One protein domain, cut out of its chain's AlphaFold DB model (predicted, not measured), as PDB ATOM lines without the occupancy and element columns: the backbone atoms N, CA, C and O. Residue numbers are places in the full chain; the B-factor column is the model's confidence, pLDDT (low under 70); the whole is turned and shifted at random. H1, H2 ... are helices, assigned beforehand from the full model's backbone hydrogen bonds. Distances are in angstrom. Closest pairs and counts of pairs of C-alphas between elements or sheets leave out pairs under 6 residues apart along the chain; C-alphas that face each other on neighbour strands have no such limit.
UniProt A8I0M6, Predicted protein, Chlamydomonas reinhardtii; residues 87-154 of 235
ATOM      1  N   PHE A  87      -9.204  33.131 -21.172       87.31
ATOM      2  CA  PHE A  87      -8.923  32.082 -20.194       87.31
ATOM      3  C   PHE A  87     -10.189  31.520 -19.567       87.31
ATOM      4  O   PHE A  87     -10.393  30.308 -19.578       87.31
ATOM      5  N   LYS A  88     -11.075  32.390 -19.070       86.00
ATOM      6  CA  LYS A  88     -12.341  31.945 -18.489       86.00
ATOM      7  C   LYS A  88     -13.177  31.174 -19.511       86.00
ATOM      8  O   LYS A  88     -13.727  30.129 -19.180       86.00
ATOM      9  N   TYR A  89     -13.228  31.666 -20.744       88.38
ATOM     10  CA  TYR A  89     -13.920  31.012 -21.846       88.38
ATOM     11  C   TYR A  89     -13.403  29.591 -22.099       88.38
ATOM     12  O   TYR A  89     -14.193  28.647 -22.108       88.38
ATOM     13  N   TYR A  90     -12.089  29.420 -22.255       90.50
ATOM     14  CA  TYR A  90     -11.506  28.111 -22.546       90.50
ATOM     15  C   TYR A  90     -11.559  27.153 -21.360       90.50
ATOM     16  O   TYR A  90     -11.846  25.976 -21.560       90.50
ATOM     17  N   ILE A  91     -11.383  27.635 -20.128       90.44
ATOM     18  CA  ILE A  91     -11.583  26.813 -18.928       90.44
ATOM     19  C   ILE A  91     -13.036  26.325 -18.841       90.44
ATOM     20  O   ILE A  91     -13.263  25.131 -18.651       90.44
ATOM     21  N   ASP A  92     -14.025  27.202 -19.046       88.94
ATOM     22  CA  ASP A  92     -15.445  26.826 -19.010       88.94
ATOM     23  C   ASP A  92     -15.810  25.865 -20.173       88.94
ATOM     24  O   ASP A  92     -16.607  24.930 -19.999       88.94
ATOM     25  N   MET A  93     -15.183  26.029 -21.346       90.19
ATOM     26  CA  MET A  93     -15.297  25.106 -22.482       90.19
ATOM     27  C   MET A  93     -14.723  23.721 -22.150       90.19
ATOM     28  O   MET A  93     -15.426  22.720 -22.305       90.19
ATOM     29  N   LEU A  94     -13.476  23.650 -21.673       92.00
ATOM     30  CA  LEU A  94     -12.807  22.399 -21.300       92.00
ATOM     31  C   LEU A  94     -13.559  21.691 -20.172       92.00
ATOM     32  O   LEU A  94     -13.772  20.482 -20.245       92.00
ATOM     33  N   ALA A  95     -14.052  22.441 -19.184       90.50
ATOM     34  CA  ALA A  95     -14.891  21.911 -18.117       90.50
ATOM     35  C   ALA A  95     -16.170  21.272 -18.667       90.50
ATOM     36  O   ALA A  95     -16.587  20.208 -18.208       90.50
ATOM     37  N   THR A  96     -16.790  21.895 -19.672       88.56
ATOM     38  CA  THR A  96     -17.958  21.329 -20.358       88.56
ATOM     39  C   THR A  96     -17.612  20.037 -21.088       88.56
ATOM     40  O   THR A  96     -18.324  19.049 -20.930       88.56
ATOM     41  N   CYS A  97     -16.498  20.005 -21.819       90.12
ATOM     42  CA  CYS A  97     -16.039  18.794 -22.494       90.12
ATOM     43  C   CYS A  97     -15.749  17.653 -21.504       90.12
ATOM     44  O   CYS A  97     -16.209  16.535 -21.739       90.12
ATOM     45  N   LEU A  98     -15.085  17.938 -20.374       89.75
ATOM     46  CA  LEU A  98     -14.815  16.959 -19.315       89.75
ATOM     47  C   LEU A  98     -16.116  16.417 -18.719       89.75
ATOM     48  O   LEU A  98     -16.299  15.203 -18.643       89.75
ATOM     49  N   ARG A  99     -17.053  17.307 -18.355       86.50
ATOM     50  CA  ARG A  99     -18.391  16.943 -17.853       86.50
ATOM     51  C   ARG A  99     -19.180  16.081 -18.822       86.50
ATOM     52  O   ARG A  99     -20.012  15.302 -18.391       86.50
ATOM     53  N   GLU A 100     -18.969  16.223 -20.115       86.31
ATOM     54  CA  GLU A 100     -19.681  15.433 -21.115       86.31
ATOM     55  C   GLU A 100     -18.855  14.247 -21.624       86.31
ATOM     56  O   GLU A 100     -19.275  13.565 -22.554       86.31
ATOM     57  N   GLU A 101     -17.682  14.003 -21.028       88.75
ATOM     58  CA  GLU A 101     -16.720  12.976 -21.445       88.75
ATOM     59  C   GLU A 101     -16.398  13.013 -22.946       88.75
ATOM     60  O   GLU A 101     -16.122  11.989 -23.574       88.75
ATOM     61  N   ARG A 102     -16.435  14.205 -23.547       90.06
ATOM     62  CA  ARG A 102     -16.127  14.372 -24.966       90.06
ATOM     63  C   ARG A 102     -14.633  14.145 -25.184       90.06
ATOM     64  O   ARG A 102     -13.808  14.619 -24.401       90.06
ATOM     65  N   SER A 103     -14.286  13.451 -26.270       91.12
ATOM     66  CA  SER A 103     -12.889  13.368 -26.711       91.12
ATOM     67  C   SER A 103     -12.360  14.768 -27.023       91.12
ATOM     68  O   SER A 103     -13.067  15.565 -27.647       91.12
ATOM     69  N   TYR A 104     -11.112  15.035 -26.629       93.44
ATOM     70  CA  TYR A 104     -10.397  16.263 -26.980       93.44
ATOM     71  C   TYR A 104     -10.342  16.469 -28.499       93.44
ATOM     72  O   TYR A 104     -10.472  17.591 -28.973       93.44
ATOM     73  N   ASP A 105     -10.272  15.377 -29.266       91.94
ATOM     74  CA  ASP A 105     -10.173  15.390 -30.731       91.94
ATOM     75  C   ASP A 105     -11.441  15.935 -31.425       91.94
ATOM     76  O   ASP A 105     -11.459  16.135 -32.635       91.94
ATOM     77  N   ARG A 106     -12.524  16.197 -30.675       89.75
ATOM     78  CA  ARG A 106     -13.711  16.910 -31.183       89.75
ATOM     79  C   ARG A 106     -13.545  18.430 -31.188       89.75
ATOM     80  O   ARG A 106     -14.412  19.119 -31.725       89.75
ATOM     81  N   ILE A 107     -12.502  18.960 -30.551       90.44
ATOM     82  CA  ILE A 107     -12.210  20.392 -30.536       90.44
ATOM     83  C   ILE A 107     -11.500  20.748 -31.853       90.44
ATOM     84  O   ILE A 107     -10.471  20.145 -32.149       90.44
ATOM     85  N   PRO A 108     -12.002  21.714 -32.648       90.25
ATOM     86  CA  PRO A 108     -11.334  22.143 -33.872       90.25
ATOM     87  C   PRO A 108      -9.890  22.580 -33.613       90.25
ATOM     88  O   PRO A 108      -9.626  23.264 -32.625       90.25
ATOM     89  N   ASN A 109      -8.976  22.269 -34.534       89.31
ATOM     90  CA  ASN A 109      -7.534  22.486 -34.353       89.31
ATOM     91  C   ASN A 109      -7.173  23.915 -33.919       89.31
ATOM     92  O   ASN A 109      -6.432  24.083 -32.957       89.31
ATOM     93  N   PHE A 110      -7.741  24.947 -34.555       87.94
ATOM     94  CA  PHE A 110      -7.491  26.341 -34.159       87.94
ATOM     95  C   PHE A 110      -7.982  26.655 -32.742       87.94
ATOM     96  O   PHE A 110      -7.335  27.394 -32.011       87.94
ATOM     97  N   THR A 111      -9.110  26.071 -32.338       90.31
ATOM     98  CA  THR A 111      -9.644  26.226 -30.978       90.31
ATOM     99  C   THR A 111      -8.778  25.486 -29.961       90.31
ATOM    100  O   THR A 111      -8.529  26.011 -28.884       90.31
ATOM    101  N   ALA A 112      -8.292  24.289 -30.300       91.38
ATOM    102  CA  ALA A 112      -7.404  23.506 -29.448       91.38
ATOM    103  C   ALA A 112      -6.031  24.176 -29.277       91.38
ATOM    104  O   ALA A 112      -5.514  24.225 -28.164       91.38
ATOM    105  N   ALA A 113      -5.462  24.714 -30.359       90.75
ATOM    106  CA  ALA A 113      -4.199  25.447 -30.327       90.75
ATOM    107  C   ALA A 113      -4.302  26.706 -29.457       90.75
ATOM    108  O   ALA A 113      -3.433  26.959 -28.625       90.75
ATOM    109  N   ASP A 114      -5.391  27.462 -29.602       90.25
ATOM    110  CA  ASP A 114      -5.605  28.670 -28.812       90.25
ATOM    111  C   ASP A 114      -5.928  28.360 -27.340       90.25
ATOM    112  O   ASP A 114      -5.375  28.985 -26.437       90.25
ATOM    113  N   ALA A 115      -6.739  27.331 -27.067       91.12
ATOM    114  CA  ALA A 115      -6.980  26.859 -25.704       91.12
ATOM    115  C   ALA A 115      -5.672  26.439 -25.016       91.12
ATOM    116  O   ALA A 115      -5.419  26.863 -23.891       91.12
ATOM    117  N   LEU A 116      -4.802  25.690 -25.704       91.38
ATOM    118  CA  LEU A 116      -3.474  25.343 -25.198       91.38
ATOM    119  C   LEU A 116      -2.635  26.596 -24.909       91.38
ATOM    120  O   LEU A 116      -2.045  26.687 -23.836       91.38
ATOM    121  N   ALA A 117      -2.603  27.572 -25.819       87.00
ATOM    122  CA  ALA A 117      -1.832  28.802 -25.628       87.00
ATOM    123  C   ALA A 117      -2.322  29.631 -24.428       87.00
ATOM    124  O   ALA A 117      -1.517  30.222 -23.708       87.00
ATOM    125  N   VAL A 118      -3.636  29.664 -24.198       87.38
ATOM    126  CA  VAL A 118      -4.262  30.477 -23.149       87.38
ATOM    127  C   VAL A 118      -4.293  29.772 -21.790       87.38
ATOM    128  O   VAL A 118      -4.126  30.425 -20.759       87.38
ATOM    129  N   THR A 119      -4.554  28.463 -21.752       89.50
ATOM    130  CA  THR A 119      -4.758  27.713 -20.500       89.50
ATOM    131  C   THR A 119      -3.630  26.746 -20.176       89.50
ATOM    132  O   THR A 119      -3.612  26.216 -19.070       89.50
ATOM    133  N   GLY A 120      -2.721  26.464 -21.111       90.38
ATOM    134  CA  GLY A 120      -1.700  25.426 -20.958       90.38
ATOM    135  C   GLY A 120      -2.252  23.996 -20.984       90.38
ATOM    136  O   GLY A 120      -1.527  23.068 -20.647       90.38
ATOM    137  N   VAL A 121      -3.525  23.796 -21.353       92.56
ATOM    138  CA  VAL A 121      -4.148  22.462 -21.404       92.56
ATOM    139  C   VAL A 121      -4.196  21.997 -22.848       92.56
ATOM    140  O   VAL A 121      -5.041  22.444 -23.621       92.56
ATOM    141  N   GLY A 122      -3.292  21.092 -23.203       93.56
ATOM    142  CA  GLY A 122      -3.300  20.398 -24.479       93.56
ATOM    143  C   GLY A 122      -4.030  19.063 -24.398       93.56
ATOM    144  O   GLY A 122      -4.746  18.744 -23.441       93.56
ATOM    145  N   ARG A 123      -3.834  18.247 -25.435       95.88
ATOM    146  CA  ARG A 123      -4.470  16.931 -25.559       95.88
ATOM    147  C   ARG A 123      -4.097  15.998 -24.408       95.88
ATOM    148  O   ARG A 123      -4.965  15.317 -23.866       95.88
ATOM    149  N   ASN A 124      -2.818  15.955 -24.042       96.31
ATOM    150  CA  ASN A 124      -2.313  15.028 -23.030       96.31
ATOM    151  C   ASN A 124      -2.768  15.440 -21.628       96.31
ATOM    152  O   ASN A 124      -3.243  14.599 -20.863       96.31
ATOM    153  N   GLU A 125      -2.709  16.738 -21.328       95.25
ATOM    154  CA  GLU A 125      -3.182  17.326 -20.075       95.25
ATOM    155  C   GLU A 125      -4.685  17.085 -19.906       95.25
ATOM    156  O   GLU A 125      -5.135  16.668 -18.839       95.25
ATOM    157  N   TYR A 126      -5.466  17.255 -20.978       95.75
ATOM    158  CA  TYR A 126      -6.896  16.964 -20.961       95.75
ATOM    159  C   TYR A 126      -7.195  15.481 -20.715       95.75
ATOM    160  O   TYR A 126      -8.069  15.156 -19.911       95.75
ATOM    161  N   ILE A 127      -6.493  14.561 -21.390       95.19
ATOM    162  CA  ILE A 127      -6.687  13.114 -21.192       95.19
ATOM    163  C   ILE A 127      -6.359  12.725 -19.746       95.19
ATOM    164  O   ILE A 127      -7.117  11.974 -19.126       95.19
ATOM    165  N   ALA A 128      -5.270  13.259 -19.189       94.94
ATOM    166  CA  ALA A 128      -4.908  13.048 -17.792       94.94
ATOM    167  C   ALA A 128      -6.003  13.564 -16.842       94.94
ATOM    168  O   ALA A 128      -6.457  12.815 -15.973       94.94
ATOM    169  N   ALA A 129      -6.501  14.786 -17.062       93.75
ATOM    170  CA  ALA A 129      -7.600  15.373 -16.295       93.75
ATOM    171  C   ALA A 129      -8.889  14.533 -16.377       93.75
ATOM    172  O   ALA A 129      -9.543  14.285 -15.360       93.75
ATOM    173  N   LEU A 130      -9.247  14.040 -17.567       92.44
ATOM    174  CA  LEU A 130     -10.421  13.188 -17.768       92.44
ATOM    175  C   LEU A 130     -10.288  11.859 -17.015       92.44
ATOM    176  O   LEU A 130     -11.235  11.418 -16.361       92.44
ATOM    177  N   ASN A 131      -9.113  11.232 -17.067       91.94
ATOM    178  CA  ASN A 131      -8.839   9.993 -16.343       91.94
ATOM    179  C   ASN A 131      -8.874  10.202 -14.824       91.94
ATOM    180  O   ASN A 131      -9.468   9.392 -14.110       91.94
ATOM    181  N   ALA A 132      -8.326  11.314 -14.330       90.62
ATOM    182  CA  ALA A 132      -8.395  11.686 -12.920       90.62
ATOM    183  C   ALA A 132      -9.844  11.918 -12.449       90.62
ATOM    184  O   ALA A 132     -10.226  11.451 -11.373       90.62
ATOM    185  N   CYS A 133     -10.689  12.544 -13.279       87.88
ATOM    186  CA  CYS A 133     -12.126  12.668 -13.004       87.88
ATOM    187  C   CYS A 133     -12.798  11.288 -12.887       87.88
ATOM    188  O   CYS A 133     -13.538  11.032 -11.935       87.88
ATOM    189  N   LYS A 134     -12.504  10.370 -13.820       84.50
ATOM    190  CA  LYS A 134     -13.076   9.011 -13.860       84.50
ATOM    191  C   LYS A 134     -12.618   8.117 -12.707       84.50
ATOM    192  O   LYS A 134     -13.385   7.261 -12.260       84.50
ATOM    193  N   ALA A 135     -11.401   8.320 -12.203       83.94
ATOM    194  CA  ALA A 135     -10.862   7.575 -11.066       83.94
ATOM    195  C   ALA A 135     -11.693   7.779  -9.784       83.94
ATOM    196  O   ALA A 135     -11.802   6.869  -8.961       83.94
ATOM    197  N   ARG A 136     -12.390   8.919  -9.647       78.75
ATOM    198  CA  ARG A 136     -13.344   9.200  -8.558       78.75
ATOM    199  C   ARG A 136     -14.704   8.526  -8.817       78.75
ATOM    200  O   ARG A 136     -15.759   9.160  -8.826       78.75
ATOM    201  N   ARG A 137     -14.658   7.202  -9.020       62.09
ATOM    202  CA  ARG A 137     -15.700   6.311  -9.576       62.09
ATOM    203  C   ARG A 137     -17.069   6.381  -8.895       62.09
ATOM    204  O   ARG A 137     -18.050   6.010  -9.531       62.09
ATOM    205  N   LEU A 138     -17.151   6.769  -7.622       63.72
ATOM    206  CA  LEU A 138     -18.424   6.941  -6.911       63.72
ATOM    207  C   LEU A 138     -19.001   8.331  -7.206       63.72
ATOM    208  O   LEU A 138     -20.011   8.421  -7.890       63.72
ATOM    209  N   MET A 139     -18.306   9.406  -6.828       60.88
ATOM    210  CA  MET A 139     -18.782  10.791  -6.987       60.88
ATOM    211  C   MET A 139     -19.040  11.202  -8.448       60.88
ATOM    212  O   MET A 139     -20.037  11.860  -8.733       60.88
ATOM    213  N   TRP A 140     -18.207  10.748  -9.391       64.62
ATOM    214  CA  TRP A 140     -18.386  11.029 -10.821       64.62
ATOM    215  C   TRP A 140     -19.681  10.431 -11.399       64.62
ATOM    216  O   TRP A 140     -20.340  11.064 -12.222       64.62
ATOM    217  N   ARG A 141     -20.074   9.229 -10.944       61.28
ATOM    218  CA  ARG A 141     -21.265   8.510 -11.437       61.28
ATOM    219  C   ARG A 141     -22.575   8.984 -10.806       61.28
ATOM    220  O   ARG A 141     -23.591   8.957 -11.489       61.28
ATOM    221  N   VAL A 142     -22.565   9.439  -9.549       63.12
ATOM    222  CA  VAL A 142     -23.771   9.988  -8.881       63.12
ATOM    223  C   VAL A 142     -24.020  11.474  -9.175       63.12
ATOM    224  O   VAL A 142     -24.981  12.037  -8.664       63.12
ATOM    225  N   ASN A 143     -23.194  12.125 -10.008       61.31
ATOM    226  CA  ASN A 143     -23.280  13.558 -10.343       61.31
ATOM    227  C   ASN A 143     -23.160  14.503  -9.120       61.31
ATOM    228  O   ASN A 143     -23.369  15.709  -9.239       61.31
ATOM    229  N   ILE A 144     -22.786  13.971  -7.952       61.38
ATOM    230  CA  ILE A 144     -22.547  14.733  -6.724       61.38
ATOM    231  C   ILE A 144     -21.152  15.356  -6.835       61.38
ATOM    232  O   ILE A 144     -20.164  14.650  -7.027       61.38
ATOM    233  N   ASN A 145     -21.066  16.683  -6.721       65.00
ATOM    234  CA  ASN A 145     -19.818  17.459  -6.781       65.00
ATOM    235  C   ASN A 145     -19.044  17.370  -8.111       65.00
ATOM    236  O   ASN A 145     -17.844  17.651  -8.150       65.00
ATOM    237  N   ARG A 146     -19.721  17.037  -9.220       74.31
ATOM    238  CA  ARG A 146     -19.096  16.924 -10.551       74.31
ATOM    239  C   ARG A 146     -18.368  18.199 -10.983       74.31
ATOM    240  O   ARG A 146     -17.262  18.121 -11.506       74.31
ATOM    241  N   ASP A 147     -18.957  19.360 -10.706       77.19
ATOM    242  CA  ASP A 147     -18.353  20.663 -11.004       77.19
ATOM    243  C   ASP A 147     -17.070  20.917 -10.202       77.19
ATOM    244  O   ASP A 147     -16.113  21.458 -10.752       77.19
ATOM    245  N   SER A 148     -17.024  20.510  -8.928       80.69
ATOM    246  CA  SER A 148     -15.822  20.652  -8.091       80.69
ATOM    247  C   SER A 148     -14.695  19.773  -8.614       80.69
ATOM    248  O   SER A 148     -13.594  20.258  -8.843       80.69
ATOM    249  N   ILE A 149     -14.997  18.501  -8.902       82.25
ATOM    250  CA  ILE A 149     -14.012  17.537  -9.407       82.25
ATOM    251  C   ILE A 149     -13.388  18.040 -10.708       82.25
ATOM    252  O   ILE A 149     -12.173  18.010 -10.850       82.25
ATOM    253  N   VAL A 150     -14.209  18.529 -11.641       84.44
ATOM    254  CA  VAL A 150     -13.724  19.052 -12.924       84.44
ATOM    255  C   VAL A 150     -12.869  20.299 -12.726       84.44
ATOM    256  O   VAL A 150     -11.797  20.395 -13.319       84.44
ATOM    257  N   ARG A 151     -13.308  21.242 -11.884       85.69
ATOM    258  CA  ARG A 151     -12.542  22.466 -11.613       85.69
ATOM    259  C   ARG A 151     -11.213  22.187 -10.919       85.69
ATOM    260  O   ARG A 151     -10.247  22.864 -11.228       85.69
ATOM    261  N   GLU A 152     -11.143  21.177 -10.055       87.44
ATOM    262  CA  GLU A 152      -9.890  20.737  -9.425       87.44
ATOM    263  C   GLU A 152      -8.869  20.191 -10.433       87.44
ATOM    264  O   GLU A 152      -7.675  20.219 -10.156       87.44
ATOM    265  N   GLN A 153      -9.318  19.669 -11.582       89.00
ATOM    266  CA  GLN A 153      -8.417  19.153 -12.619       89.00
ATOM    267  C   GLN A 153      -7.995  20.210 -13.644       89.00
ATOM    268  O   GLN A 153      -7.123  19.940 -14.469       89.00
ATOM    269  N   LEU A 154      -8.621  21.387 -13.636       89.94
ATOM    270  CA  LEU A 154      -8.323  22.452 -14.585       89.94
ATOM    271  C   LEU A 154      -7.460  23.539 -13.932       89.94
ATOM    272  O   LEU A 154      -7.625  23.826 -12.746       89.94
TER     273      LEU A 154
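AT A GLANCE: This is residues 87 to 154 of the 235 residues of the protein "Predicted protein" of Chlamydomonas reinhardtii (UniProt A8I0M6). Four helices cross one another at steep angles in a small elongated body: H2 packs on the first residues of H1, H4 packs on the last residues of H1, and H3 packs on H4. H3 runs lengthwise, H2 lies toward one end of the long axis, and the loop between H3 and H4 lies at the other end. The printed part has 68 residues with four named helices, H1, H2, H3 and H4 along the chain, and no named strand; its class is all helix. It is compact, with a radius of gyration of the C-alphas of 11.6 A, and its C-alphas span 35 by 21 by 15 A.

IN THESE COORDINATES: H1 holds residues 87 to 99 and is 18.0 A from first to last C-alpha, beginning at C-alpha 87 at (-8.923, 32.082, -20.194). H2, residues 109 to 119, is 15.1 A long. H3, residues 123 to 135, is 18.4 A long and begins at C-alpha 123 at (-4.470, 16.931, -25.559). H4, residues 146 to 153, is 11.1 A long and ends at C-alpha 153 at (-8.417, 19.153, -12.619).

HOW THE PARTS SIT: H1 touches H2 with residues 87 to 91 alone; the closest C-alphas, those of Tyr 90 and Ala 115, are 5.7 A apart. These two helices run opposite ways at a steep tilt of 67 degrees. H2 and H3 are near each other. H1 and H3 are close but not clearly touching, with the closest C-alphas, those of Leu 98 and Leu 130, 6.0 A apart; they run the same way at a steep tilt of 49 degrees. H1 touches H4 with residues 95 to 99 alone, and their closest C-alphas are those of Ala 95 and Val 150, 6.0 A apart. Their tilt is steep, 58 degrees, opposite ways. H3 touches H4 with residues 129 to 133 alone, the closest C-alphas being those of Ala 129 and Gln 153, 5.3 A apart, opposite ways at a steep tilt of 47 degrees. H2 and H4 are apart. In H1, H2, H3 and H4 every backbone O i to N i+4 pair is within hydrogen-bond range.

THE WHOLE: The two C-alphas farthest apart are those of Phe 110 and Leu 138, 35.2 A. The printed part has no cut. The link from H2 to H3 is tight, with 3 residues; those from H1 to H2, with 9, and from H3 to H4, with 10, are short. The mean pLDDT of the printed part is 85.7, and residues 137 to 145, between H3 and H4, are under 70, where the model's confidence is low.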